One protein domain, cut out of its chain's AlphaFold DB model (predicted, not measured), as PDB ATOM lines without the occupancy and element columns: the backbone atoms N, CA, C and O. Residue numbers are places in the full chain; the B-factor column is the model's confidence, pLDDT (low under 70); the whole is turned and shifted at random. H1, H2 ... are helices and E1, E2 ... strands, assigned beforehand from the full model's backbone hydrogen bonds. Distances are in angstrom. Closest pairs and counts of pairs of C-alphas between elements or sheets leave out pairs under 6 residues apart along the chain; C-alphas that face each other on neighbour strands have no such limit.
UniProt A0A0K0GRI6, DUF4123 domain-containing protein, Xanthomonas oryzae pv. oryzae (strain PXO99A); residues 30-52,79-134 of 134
ATOM      1  N   ASP A  30      59.666 107.909 139.280       81.62
ATOM      2  CA  ASP A  30      60.833 108.664 138.804       81.62
ATOM      3  C   ASP A  30      60.393 109.904 138.006       81.62
ATOM      4  O   ASP A  30      60.933 110.997 138.173       81.62
ATOM      5  N   THR A  31      59.332 109.769 137.201       86.50
ATOM      6  CA  THR A  31      58.720 110.897 136.480       86.50
ATOM      7  C   THR A  31      58.156 111.947 137.442       86.50
ATOM      8  O   THR A  31      58.339 113.147 137.225       86.50
ATOM      9  N   TRP A  32      57.470 111.515 138.500       87.12
ATOM     10  CA  TRP A  32      56.891 112.396 139.511       87.12
ATOM     11  C   TRP A  32      57.964 113.092 140.356       87.12
ATOM     12  O   TRP A  32      57.902 114.309 140.514       87.12
ATOM     13  N   LEU A  33      58.997 112.377 140.805       86.38
ATOM     14  CA  LEU A  33      60.150 112.947 141.507       86.38
ATOM     15  C   LEU A  33      60.865 113.984 140.635       86.38
ATOM     16  O   LEU A  33      61.132 115.095 141.088       86.38
ATOM     17  N   ALA A  34      61.072 113.686 139.348       85.31
ATOM     18  CA  ALA A  34      61.641 114.647 138.409       85.31
ATOM     19  C   ALA A  34      60.745 115.886 138.215       85.31
ATOM     20  O   ALA A  34      61.256 116.992 138.026       85.31
ATOM     21  N   GLN A  35      59.414 115.735 138.240       90.56
ATOM     22  CA  GLN A  35      58.473 116.863 138.212       90.56
ATOM     23  C   GLN A  35      58.564 117.705 139.488       90.56
ATOM     24  O   GLN A  35      58.674 118.927 139.387       90.56
ATOM     25  N   LEU A  36      58.583 117.071 140.663       88.94
ATOM     26  CA  LEU A  36      58.765 117.746 141.951       88.94
ATOM     27  C   LEU A  36      60.094 118.503 142.010       88.94
ATOM     28  O   LEU A  36      60.115 119.655 142.444       88.94
ATOM     29  N   GLY A  37      61.167 117.921 141.472       89.88
ATOM     30  CA  GLY A  37      62.484 118.548 141.350       89.88
ATOM     31  C   GLY A  37      62.510 119.842 140.529       89.88
ATOM     32  O   GLY A  37      63.433 120.645 140.668       89.88
ATOM     33  N   ARG A  38      61.493 120.089 139.691       90.31
ATOM     34  CA  ARG A  38      61.319 121.350 138.945       90.31
ATOM     35  C   ARG A  38      60.476 122.389 139.685       90.31
ATOM     36  O   ARG A  38      60.369 123.520 139.221       90.31
ATOM     37  N   THR A  39      59.862 122.022 140.805       90.00
ATOM     38  CA  THR A  39      59.109 122.952 141.653       90.00
ATOM     39  C   THR A  39      60.032 123.664 142.642       90.00
ATOM     40  O   THR A  39      61.190 123.293 142.819       90.00
ATOM     41  N   ALA A  40      59.499 124.671 143.334       84.56
ATOM     42  CA  ALA A  40      60.223 125.359 144.398       84.56
ATOM     43  C   ALA A  40      60.477 124.483 145.642       84.56
ATOM     44  O   ALA A  40      61.284 124.873 146.474       84.56
ATOM     45  N   ALA A  41      59.793 123.344 145.796       84.94
ATOM     46  CA  ALA A  41      59.999 122.441 146.930       84.94
ATOM     47  C   ALA A  41      61.189 121.492 146.708       84.94
ATOM     48  O   ALA A  41      61.940 121.219 147.640       84.94
ATOM     49  N   GLY A  42      61.375 121.029 145.469       90.81
ATOM     50  CA  GLY A  42      62.320 119.964 145.147       90.81
ATOM     51  C   GLY A  42      61.877 118.594 145.673       90.81
ATOM     52  O   GLY A  42      60.743 118.412 146.115       90.81
ATOM     53  N   ALA A  43      62.774 117.618 145.585       90.44
ATOM     54  CA  ALA A  43      62.597 116.273 146.115       90.44
ATOM     55  C   ALA A  43      63.949 115.676 146.522       90.44
ATOM     56  O   ALA A  43      64.992 116.052 145.985       90.44
ATOM     57  N   THR A  44      63.922 114.714 147.439       92.19
ATOM     58  CA  THR A  44      65.091 113.911 147.796       92.19
ATOM     59  C   THR A  44      64.730 112.433 147.838       92.19
ATOM     60  O   THR A  44      63.583 112.076 148.116       92.19
ATOM     61  N   ARG A  45      65.697 111.578 147.511       92.12
ATOM     62  CA  ARG A  45      65.580 110.122 147.546       92.12
ATOM     63  C   ARG A  45      66.844 109.544 148.159       92.12
ATOM     64  O   ARG A  45      67.941 110.005 147.859       92.12
ATOM     65  N   LEU A  46      66.672 108.515 148.979       94.31
ATOM     66  CA  LEU A  46      67.754 107.821 149.663       94.31
ATOM     67  C   LEU A  46      67.765 106.352 149.240       94.31
ATOM     68  O   LEU A  46      66.705 105.743 149.074       94.31
ATOM     69  N   ALA A  47      68.957 105.786 149.107       93.75
ATOM     70  CA  ALA A  47      69.180 104.348 149.148       93.75
ATOM     71  C   ALA A  47      69.932 104.026 150.441       93.75
ATOM     72  O   ALA A  47      70.895 104.714 150.770       93.75
ATOM     73  N   SER A  48      69.512 102.999 151.174       94.88
ATOM     74  CA  SER A  48      70.115 102.634 152.460       94.88
ATOM     75  C   SER A  48      70.401 101.140 152.541       94.88
ATOM     76  O   SER A  48      69.754 100.343 151.862       94.88
ATOM     77  N   GLU A  49      71.397 100.780 153.349       95.31
ATOM     78  CA  GLU A  49      71.752  99.388 153.645       95.31
ATOM     79  C   GLU A  49      70.987  98.800 154.839       95.31
ATOM     80  O   GLU A  49      71.071  97.594 155.070       95.31
ATOM     81  N   VAL A  50      70.247  99.633 155.581       95.75
ATOM     82  CA  VAL A  50      69.470  99.231 156.761       95.75
ATOM     83  C   VAL A  50      67.959  99.369 156.514       95.75
ATOM     84  O   VAL A  50      67.549 100.105 155.610       95.75
ATOM     85  N   PRO A  51      67.110  98.673 157.292       94.19
ATOM     86  CA  PRO A  51      65.656  98.820 157.224       94.19
ATOM     87  C   PRO A  51      65.160 100.225 157.600       94.19
ATOM     88  O   PRO A  51      65.871 101.010 158.228       94.19
ATOM     89  N   PHE A  52      63.896 100.513 157.269       94.06
ATOM     90  CA  PHE A  52      63.268 101.821 157.484       94.06
ATOM     91  C   PHE A  52      63.423 102.374 158.907       94.06
ATOM     92  O   PHE A  52      63.821 103.525 159.049       94.06
ATOM     93  N   ASP A  79      65.372 119.476 153.238       90.94
ATOM     94  CA  ASP A  79      65.028 120.572 152.340       90.94
ATOM     95  C   ASP A  79      65.992 120.579 151.151       90.94
ATOM     96  O   ASP A  79      67.150 120.991 151.257       90.94
ATOM     97  N   ALA A  80      65.487 120.174 149.987       89.44
ATOM     98  CA  ALA A  80      66.261 120.087 148.753       89.44
ATOM     99  C   ALA A  80      66.934 121.419 148.352       89.44
ATOM    100  O   ALA A  80      67.926 121.419 147.628       89.44
ATOM    101  N   ARG A  81      66.434 122.566 148.837       85.44
ATOM    102  CA  ARG A  81      67.040 123.888 148.594       85.44
ATOM    103  C   ARG A  81      68.191 124.202 149.544       85.44
ATOM    104  O   ARG A  81      69.044 125.023 149.214       85.44
ATOM    105  N   ALA A  82      68.180 123.618 150.740       89.19
ATOM    106  CA  ALA A  82      69.241 123.791 151.726       89.19
ATOM    107  C   ALA A  82      70.437 122.877 151.427       89.19
ATOM    108  O   ALA A  82      71.562 123.226 151.775       89.19
ATOM    109  N   TRP A  83      70.199 121.764 150.724       88.44
ATOM    110  CA  TRP A  83      71.196 120.744 150.396       88.44
ATOM    111  C   TRP A  83      72.534 121.298 149.892       88.44
ATOM    112  O   TRP A  83      73.574 121.003 150.472       88.44
ATOM    113  N   LEU A  84      72.516 122.144 148.856       84.50
ATOM    114  CA  LEU A  84      73.747 122.706 148.286       84.50
ATOM    115  C   LEU A  84      74.562 123.487 149.316       84.50
ATOM    116  O   LEU A  84      75.778 123.351 149.368       84.50
ATOM    117  N   ARG A  85      73.884 124.253 150.176       89.56
ATOM    118  CA  ARG A  85      74.558 125.030 151.219       89.56
ATOM    119  C   ARG A  85      75.166 124.140 152.292       89.56
ATOM    120  O   ARG A  85      76.222 124.475 152.810       89.56
ATOM    121  N   TYR A  86      74.544 123.004 152.601       90.56
ATOM    122  CA  TYR A  86      75.160 122.021 153.487       90.56
ATOM    123  C   TYR A  86      76.402 121.398 152.851       90.56
ATOM    124  O   TYR A  86      77.441 121.356 153.495       90.56
ATOM    125  N   MET A  87      76.343 120.991 151.583       89.69
ATOM    126  CA  MET A  87      77.497 120.381 150.907       89.69
ATOM    127  C   MET A  87      78.684 121.342 150.730       89.69
ATOM    128  O   MET A  87      79.822 120.891 150.650       89.69
ATOM    129  N   GLU A  88      78.442 122.655 150.700       89.62
ATOM    130  CA  GLU A  88      79.497 123.679 150.683       89.62
ATOM    131  C   GLU A  88      80.178 123.890 152.047       89.62
ATOM    132  O   GLU A  88      81.321 124.346 152.089       89.62
ATOM    133  N   VAL A  89      79.486 123.607 153.154       91.25
ATOM    134  CA  VAL A  89      79.948 123.946 154.514       91.25
ATOM    135  C   VAL A  89      80.405 122.718 155.298       91.25
ATOM    136  O   VAL A  89      81.340 122.815 156.091       91.25
ATOM    137  N   LEU A  90      79.762 121.568 155.095       92.06
ATOM    138  CA  LEU A  90      80.127 120.332 155.771       92.06
ATOM    139  C   LEU A  90      81.461 119.821 155.240       92.06
ATOM    140  O   LEU A  90      81.644 119.637 154.033       92.06
ATOM    141  N   THR A  91      82.367 119.517 156.164       93.75
ATOM    142  CA  THR A  91      83.574 118.754 155.847       93.75
ATOM    143  C   THR A  91      83.194 117.367 155.341       93.75
ATOM    144  O   THR A  91      82.106 116.858 155.611       93.75
ATOM    145  N   LEU A  92      84.105 116.714 154.630       94.75
ATOM    146  CA  LEU A  92      83.846 115.385 154.093       94.75
ATOM    147  C   LEU A  92      83.576 114.338 155.193       94.75
ATOM    148  O   LEU A  92      82.691 113.501 155.037       94.75
ATOM    149  N   ALA A  93      84.244 114.454 156.345       95.00
ATOM    150  CA  ALA A  93      83.943 113.657 157.531       95.00
ATOM    151  C   ALA A  93      82.504 113.880 158.035       95.00
ATOM    152  O   ALA A  93      81.793 112.914 158.297       95.00
ATOM    153  N   GLN A  94      82.036 115.129 158.087       94.38
ATOM    154  CA  GLN A  94      80.651 115.444 158.469       94.38
ATOM    155  C   GLN A  94      79.631 114.977 157.420       94.38
ATOM    156  O   GLN A  94      78.529 114.562 157.767       94.38
ATOM    157  N   GLN A  95      79.977 115.004 156.130       95.81
ATOM    158  CA  GLN A  95      79.131 114.425 155.078       95.81
ATOM    159  C   GLN A  95      78.994 112.905 155.252       95.81
ATOM    160  O   GLN A  95      77.906 112.361 155.077       95.81
ATOM    161  N   LEU A  96      80.079 112.218 155.622       96.94
ATOM    162  CA  LEU A  96      80.063 110.786 155.926       96.94
ATOM    163  C   LEU A  96      79.255 110.458 157.188       96.94
ATOM    164  O   LEU A  96      78.563 109.441 157.206       96.94
ATOM    165  N   GLU A  97      79.308 111.319 158.203       95.75
ATOM    166  CA  GLU A  97      78.472 111.220 159.404       95.75
ATOM    167  C   GLU A  97      76.983 111.373 159.064       95.75
ATOM    168  O   GLU A  97      76.190 110.490 159.393       95.75
ATOM    169  N   LEU A  98      76.624 112.413 158.297       95.69
ATOM    170  CA  LEU A  98      75.261 112.629 157.805       95.69
ATOM    171  C   LEU A  98      74.746 111.420 157.015       95.69
ATOM    172  O   LEU A  98      73.595 111.010 157.176       95.69
ATOM    173  N   LEU A  99      75.591 110.841 156.157       97.06
ATOM    174  CA  LEU A  99      75.236 109.650 155.393       97.06
ATOM    175  C   LEU A  99      74.985 108.451 156.308       97.06
ATOM    176  O   LEU A  99      73.979 107.777 156.123       97.06
ATOM    177  N   GLY A 100      75.861 108.155 157.273       97.06
ATOM    178  CA  GLY A 100      75.720 106.981 158.140       97.06
ATOM    179  C   GLY A 100      75.414 105.700 157.333       97.06
ATOM    180  O   GLY A 100      76.267 105.279 156.543       97.06
ATOM    181  N   PRO A 101      74.220 105.080 157.471       97.19
ATOM    182  CA  PRO A 101      73.801 103.887 156.721       97.19
ATOM    183  C   PRO A 101      73.246 104.167 155.304       97.19
ATOM    184  O   PRO A 101      72.782 103.255 154.609       97.19
ATOM    185  N   ILE A 102      73.220 105.421 154.861       97.50
ATOM    186  CA  ILE A 102      72.755 105.830 153.531       97.50
ATOM    187  C   ILE A 102      73.865 105.538 152.521       97.50
ATOM    188  O   ILE A 102      74.986 106.021 152.640       97.50
ATOM    189  N   LEU A 103      73.546 104.737 151.510       97.31
ATOM    190  CA  LEU A 103      74.441 104.392 150.407       97.31
ATOM    191  C   LEU A 103      74.540 105.540 149.403       97.31
ATOM    192  O   LEU A 103      75.635 105.906 148.971       97.31
ATOM    193  N   GLU A 104      73.388 106.104 149.051       96.06
ATOM    194  CA  GLU A 104      73.272 107.171 148.069       96.06
ATOM    195  C   GLU A 104      72.189 108.160 148.492       96.06
ATOM    196  O   GLU A 104      71.068 107.767 148.828       96.06
ATOM    197  N   TRP A 105      72.527 109.446 148.442       96.06
ATOM    198  CA  TRP A 105      71.605 110.547 148.677       96.06
ATOM    199  C   TRP A 105      71.429 111.349 147.392       96.06
ATOM    200  O   TRP A 105      72.354 112.013 146.925       96.06
ATOM    201  N   GLN A 106      70.226 111.314 146.830       94.06
ATOM    202  CA  GLN A 106      69.857 112.056 145.630       94.06
ATOM    203  C   GLN A 106      69.007 113.272 145.993       94.06
ATOM    204  O   GLN A 106      68.060 113.179 146.781       94.06
ATOM    205  N   VAL A 107      69.308 114.416 145.383       93.88
ATOM    206  CA  VAL A 107      68.545 115.656 145.542       93.88
ATOM    207  C   VAL A 107      68.209 116.241 144.184       93.88
ATOM    208  O   VAL A 107      69.075 116.425 143.333       93.88
ATOM    209  N   MET A 108      66.935 116.567 143.994       93.19
ATOM    210  CA  MET A 108      66.403 117.178 142.785       93.19
ATOM    211  C   MET A 108      65.799 118.529 143.161       93.19
ATOM    212  O   MET A 108      64.783 118.581 143.854       93.19
ATOM    213  N   ALA A 109      66.394 119.631 142.716       91.56
ATOM    214  CA  ALA A 109      65.852 120.968 142.957       91.56
ATOM    215  C   ALA A 109      66.208 121.912 141.813       91.56
ATOM    216  O   ALA A 109      67.270 121.794 141.205       91.56
ATOM    217  N   LEU A 110      65.319 122.867 141.519       87.19
ATOM    218  CA  LEU A 110      65.518 123.865 140.461       87.19
ATOM    219  C   LEU A 110      65.837 123.237 139.086       87.19
ATOM    220  O   LEU A 110      66.562 123.808 138.275       87.19
ATOM    221  N   GLY A 111      65.305 122.037 138.825       87.94
ATOM    222  CA  GLY A 111      65.562 121.282 137.595       87.94
ATOM    223  C   GLY A 111      66.971 120.691 137.481       87.94
ATOM    224  O   GLY A 111      67.340 120.239 136.401       87.94
ATOM    225  N   GLN A 112      67.750 120.700 138.560       89.56
ATOM    226  CA  GLN A 112      69.057 120.057 138.663       89.56
ATOM    227  C   GLN A 112      68.961 118.784 139.510       89.56
ATOM    228  O   GLN A 112      68.003 118.602 140.265       89.56
ATOM    229  N   HIS A 113      69.955 117.910 139.363       91.56
ATOM    230  CA  HIS A 113      70.070 116.656 140.097       91.56
ATOM    231  C   HIS A 113      71.488 116.528 140.655       91.56
ATOM    232  O   HIS A 113      72.458 116.668 139.910       91.56
ATOM    233  N   TRP A 114      71.586 116.257 141.952       93.31
ATOM    234  CA  TRP A 114      72.832 115.969 142.649       93.31
ATOM    235  C   TRP A 114      72.749 114.613 143.326       93.31
ATOM    236  O   TRP A 114      71.691 114.237 143.833       93.31
ATOM    237  N   THR A 115      73.890 113.942 143.383       94.56
ATOM    238  CA  THR A 115      74.062 112.669 144.067       94.56
ATOM    239  C   THR A 115      75.273 112.771 144.978       94.56
ATOM    240  O   THR A 115      76.340 113.194 144.536       94.56
ATOM    241  N   LEU A 116      75.108 112.362 146.232       95.50
ATOM    242  CA  LEU A 116      76.200 112.094 147.154       95.50
ATOM    243  C   LEU A 116      76.270 110.584 147.390       95.50
ATOM    244  O   LEU A 116      75.333 109.986 147.921       95.50
ATOM    245  N   SER A 117      77.382 109.978 146.979       97.12
ATOM    246  CA  SER A 117      77.667 108.559 147.185       97.12
ATOM    247  C   SER A 117      78.580 108.377 148.389       97.12
ATOM    248  O   SER A 117      79.647 108.989 148.470       97.12
ATOM    249  N   ARG A 118      78.192 107.490 149.309       97.38
ATOM    250  CA  ARG A 118      78.998 107.194 150.499       97.38
ATOM    251  C   ARG A 118      80.347 106.583 150.151       97.38
ATOM    252  O   ARG A 118      81.351 106.924 150.769       97.38
ATOM    253  N   ASP A 119      80.389 105.718 149.146       97.69
ATOM    254  CA  ASP A 119      81.633 105.071 148.727       97.69
ATOM    255  C   ASP A 119      82.593 106.056 148.054       97.69
ATOM    256  O   ASP A 119      83.806 105.961 148.233       97.69
ATOM    257  N   GLU A 120      82.070 107.017 147.289       96.94
ATOM    258  CA  GLU A 120      82.888 108.085 146.703       96.94
ATOM    259  C   GLU A 120      83.408 109.036 147.783       96.94
ATOM    260  O   GLU A 120      84.600 109.344 147.799       96.94
ATOM    261  N   ALA A 121      82.549 109.429 148.728       95.62
ATOM    262  CA  ALA A 121      82.934 110.269 149.855       95.62
ATOM    263  C   ALA A 121      84.016 109.606 150.731       95.62
ATOM    264  O   ALA A 121      84.985 110.263 151.105       95.62
ATOM    265  N   ARG A 122      83.921 108.293 150.992       97.25
ATOM    266  CA  ARG A 122      84.947 107.537 151.739       97.25
ATOM    267  C   ARG A 122      86.299 107.559 151.039       97.25
ATOM    268  O   ARG A 122      87.293 107.910 151.662       97.25
ATOM    269  N   LYS A 123      86.334 107.267 149.735       97.06
ATOM    270  CA  LYS A 123      87.580 107.292 148.946       97.06
ATOM    271  C   LYS A 123      88.239 108.669 148.954       97.06
ATOM    272  O   LYS A 123      89.461 108.768 149.016       97.06
ATOM    273  N   LEU A 124      87.435 109.729 148.866       96.00
ATOM    274  CA  LEU A 124      87.932 111.100 148.940       96.00
ATOM    275  C   LEU A 124      88.511 111.420 150.328       96.00
ATOM    276  O   LEU A 124      89.539 112.087 150.401       96.00
ATOM    277  N   GLN A 125      87.900 110.914 151.406       94.88
ATOM    278  CA  GLN A 125      88.370 111.135 152.776       94.88
ATOM    279  C   GLN A 125      89.686 110.402 153.020       94.88
ATOM    280  O   GLN A 125      90.645 111.010 153.477       94.88
ATOM    281  N   GLU A 126      89.768 109.138 152.610       94.56
ATOM    282  CA  GLU A 126      90.992 108.335 152.694       94.56
ATOM    283  C   GLU A 126      92.160 108.996 151.946       94.56
ATOM    284  O   GLU A 126      93.288 109.030 152.439       94.56
ATOM    285  N   ALA A 127      91.899 109.558 150.761       94.50
ATOM    286  CA  ALA A 127      92.908 110.286 149.999       94.50
ATOM    287  C   ALA A 127      93.339 111.593 150.689       94.50
ATOM    288  O   ALA A 127      94.518 111.946 150.636       94.50
ATOM    289  N   ALA A 128      92.403 112.306 151.324       92.31
ATOM    290  CA  ALA A 128      92.695 113.523 152.077       92.31
ATOM    291  C   ALA A 128      93.535 113.228 153.331       92.31
ATOM    292  O   ALA A 128      94.514 113.932 153.578       92.31
ATOM    293  N   ASP A 129      93.207 112.161 154.062       92.50
ATOM    294  CA  ASP A 129      93.945 111.724 155.251       92.50
ATOM    295  C   ASP A 129      95.375 111.302 154.881       92.50
ATOM    296  O   ASP A 129      96.342 111.772 155.476       92.50
ATOM    297  N   ALA A 130      95.537 110.514 153.811       92.50
ATOM    298  CA  ALA A 130      96.857 110.109 153.323       92.50
ATOM    299  C   ALA A 130      97.734 111.300 152.891       92.50
ATOM    300  O   ALA A 130      98.956 111.265 153.044       92.50
ATOM    301  N   ALA A 131      97.124 112.355 152.341       90.19
ATOM    302  CA  ALA A 131      97.833 113.575 151.964       90.19
ATOM    303  C   ALA A 131      98.206 114.448 153.173       90.19
ATOM    304  O   ALA A 131      99.195 115.172 153.099       90.19
ATOM    305  N   ALA A 132      97.440 114.393 154.267       86.75
ATOM    306  CA  ALA A 132      97.737 115.113 155.506       86.75
ATOM    307  C   ALA A 132      98.883 114.470 156.312       86.75
ATOM    308  O   ALA A 132      99.564 115.165 157.065       86.75
ATOM    309  N   ASP A 133      99.113 113.169 156.118       79.44
ATOM    310  CA  ASP A 133     100.183 112.396 156.761       79.44
ATOM    311  C   ASP A 133     101.556 112.495 156.047       79.44
ATOM    312  O   ASP A 133     102.523 111.869 156.491       79.44
ATOM    313  N   THR A 134     101.665 113.263 154.950       67.06
ATOM    314  CA  THR A 134     102.898 113.452 154.148       67.06
ATOM    315  C   THR A 134     103.487 114.851 154.309       67.06
ATOM    316  O   THR A 134     104.725 114.950 154.482       67.06
TER     317      THR A 134
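Overview. This is residues 30 to 52 and 79 to 134 of the 134 residues of the protein "DUF4123 domain-containing protein" of Xanthomonas oryzae pv. oryzae (strain PXO99A) (UniProt A0A0K0GRI6). A small slab of three strands, E1, E2 and E3 side by side, has the short helix H1 over one face near the place where E1 begins and E2 ends, while the long helix H4 leads away from the end of E3 as an arm whose tip, residues 129 to 134, sticks out. H3 packs beside H4 and runs back toward the sheet, and H2 is near H3, grazing the sheet with its first residues. The printed part has 79 residues with four named helices and three named strands, in the order H1, E1, H2, H3, E2, E3, H4; the sheet runs E1, E2, E3, antiparallel throughout, and the class is mixed, helices and strands. The whole is only just loose, close to compact, with a radius of gyration of the C-alphas of 14.3 A, and it is flat, spanning 47 by 29 by 15 A.

Arrangement. In the sheet E1, residues 43 to 48, and E3, residues 112 to 117, are the edge strands, and E2, residues 102 to 109, is the inner strand. E1 and E2 are antiparallel at 171 degrees, with N 45 and O 106 within hydrogen-bond range at 2.9 A. E2 and E3 form a hairpin, antiparallel at 168 degrees, with N 107 and O 114 within hydrogen-bond range at 2.8 A. H1, residues 30 to 36, is on the sheet at a height of 8.8 A; it lies over E2 and runs along the strands, at 20 degrees to E2 on the local plane. Its closest C-alphas to E2 are those of Ala 34 and Met 108, 6.9 A apart. H4, residues 118 to 132, only grazes the sheet with its residues 118 to 120; the closest C-alphas of H4 and E2 are those of Arg 118 and Leu 103, 5.4 A apart. H3, residues 92 to 99, only grazes the sheet with its residues 95 to 99. H3 and H4 touch at a shallow tilt of 23 degrees, opposite ways, with the C-alphas of Leu 92 and Gln 125 closest at 6.3 A. H2, residues 83 to 89, only grazes the sheet with its residues 83 to 87. H2 and H3 are close but not clearly touching, with the C-alphas of Met 87 and Gln 95 closest at 7.5 A. H1 is apart from H2, H3 and H4. In H1, H2, H3 and H4 every O i to N i+4 pair is within hydrogen-bond range.

Along the chain. E2 is the longest strand, 19.7 A from C-alpha 102 at (72.755, 105.830, 153.531) to C-alpha 109; E1 measures 16.8 A and E3 16.7 A. H4 is the longest helix, 21.0 A, and ends with C-alpha 132 at (97.737, 115.113, 155.506). H1 begins at C-alpha 30, (60.833, 108.664, 138.804), and measures 9.8 A; H2 measures 10.2 A and H3 10.4 A.

Size, cuts and confidence. The C-alphas farthest apart are those of Trp 32 and Thr 134, 48.3 A. Residues 53 to 78 are not printed, and C-alphas 52 and 79 are 19.5 A apart across this cut, which lies in the link from E1 to H2. Of the links that are printed whole, H1 to E1 is short and the others are tight. The mean pLDDT of the printed part is 91.9, and residue 134, the chain's last, is under 70.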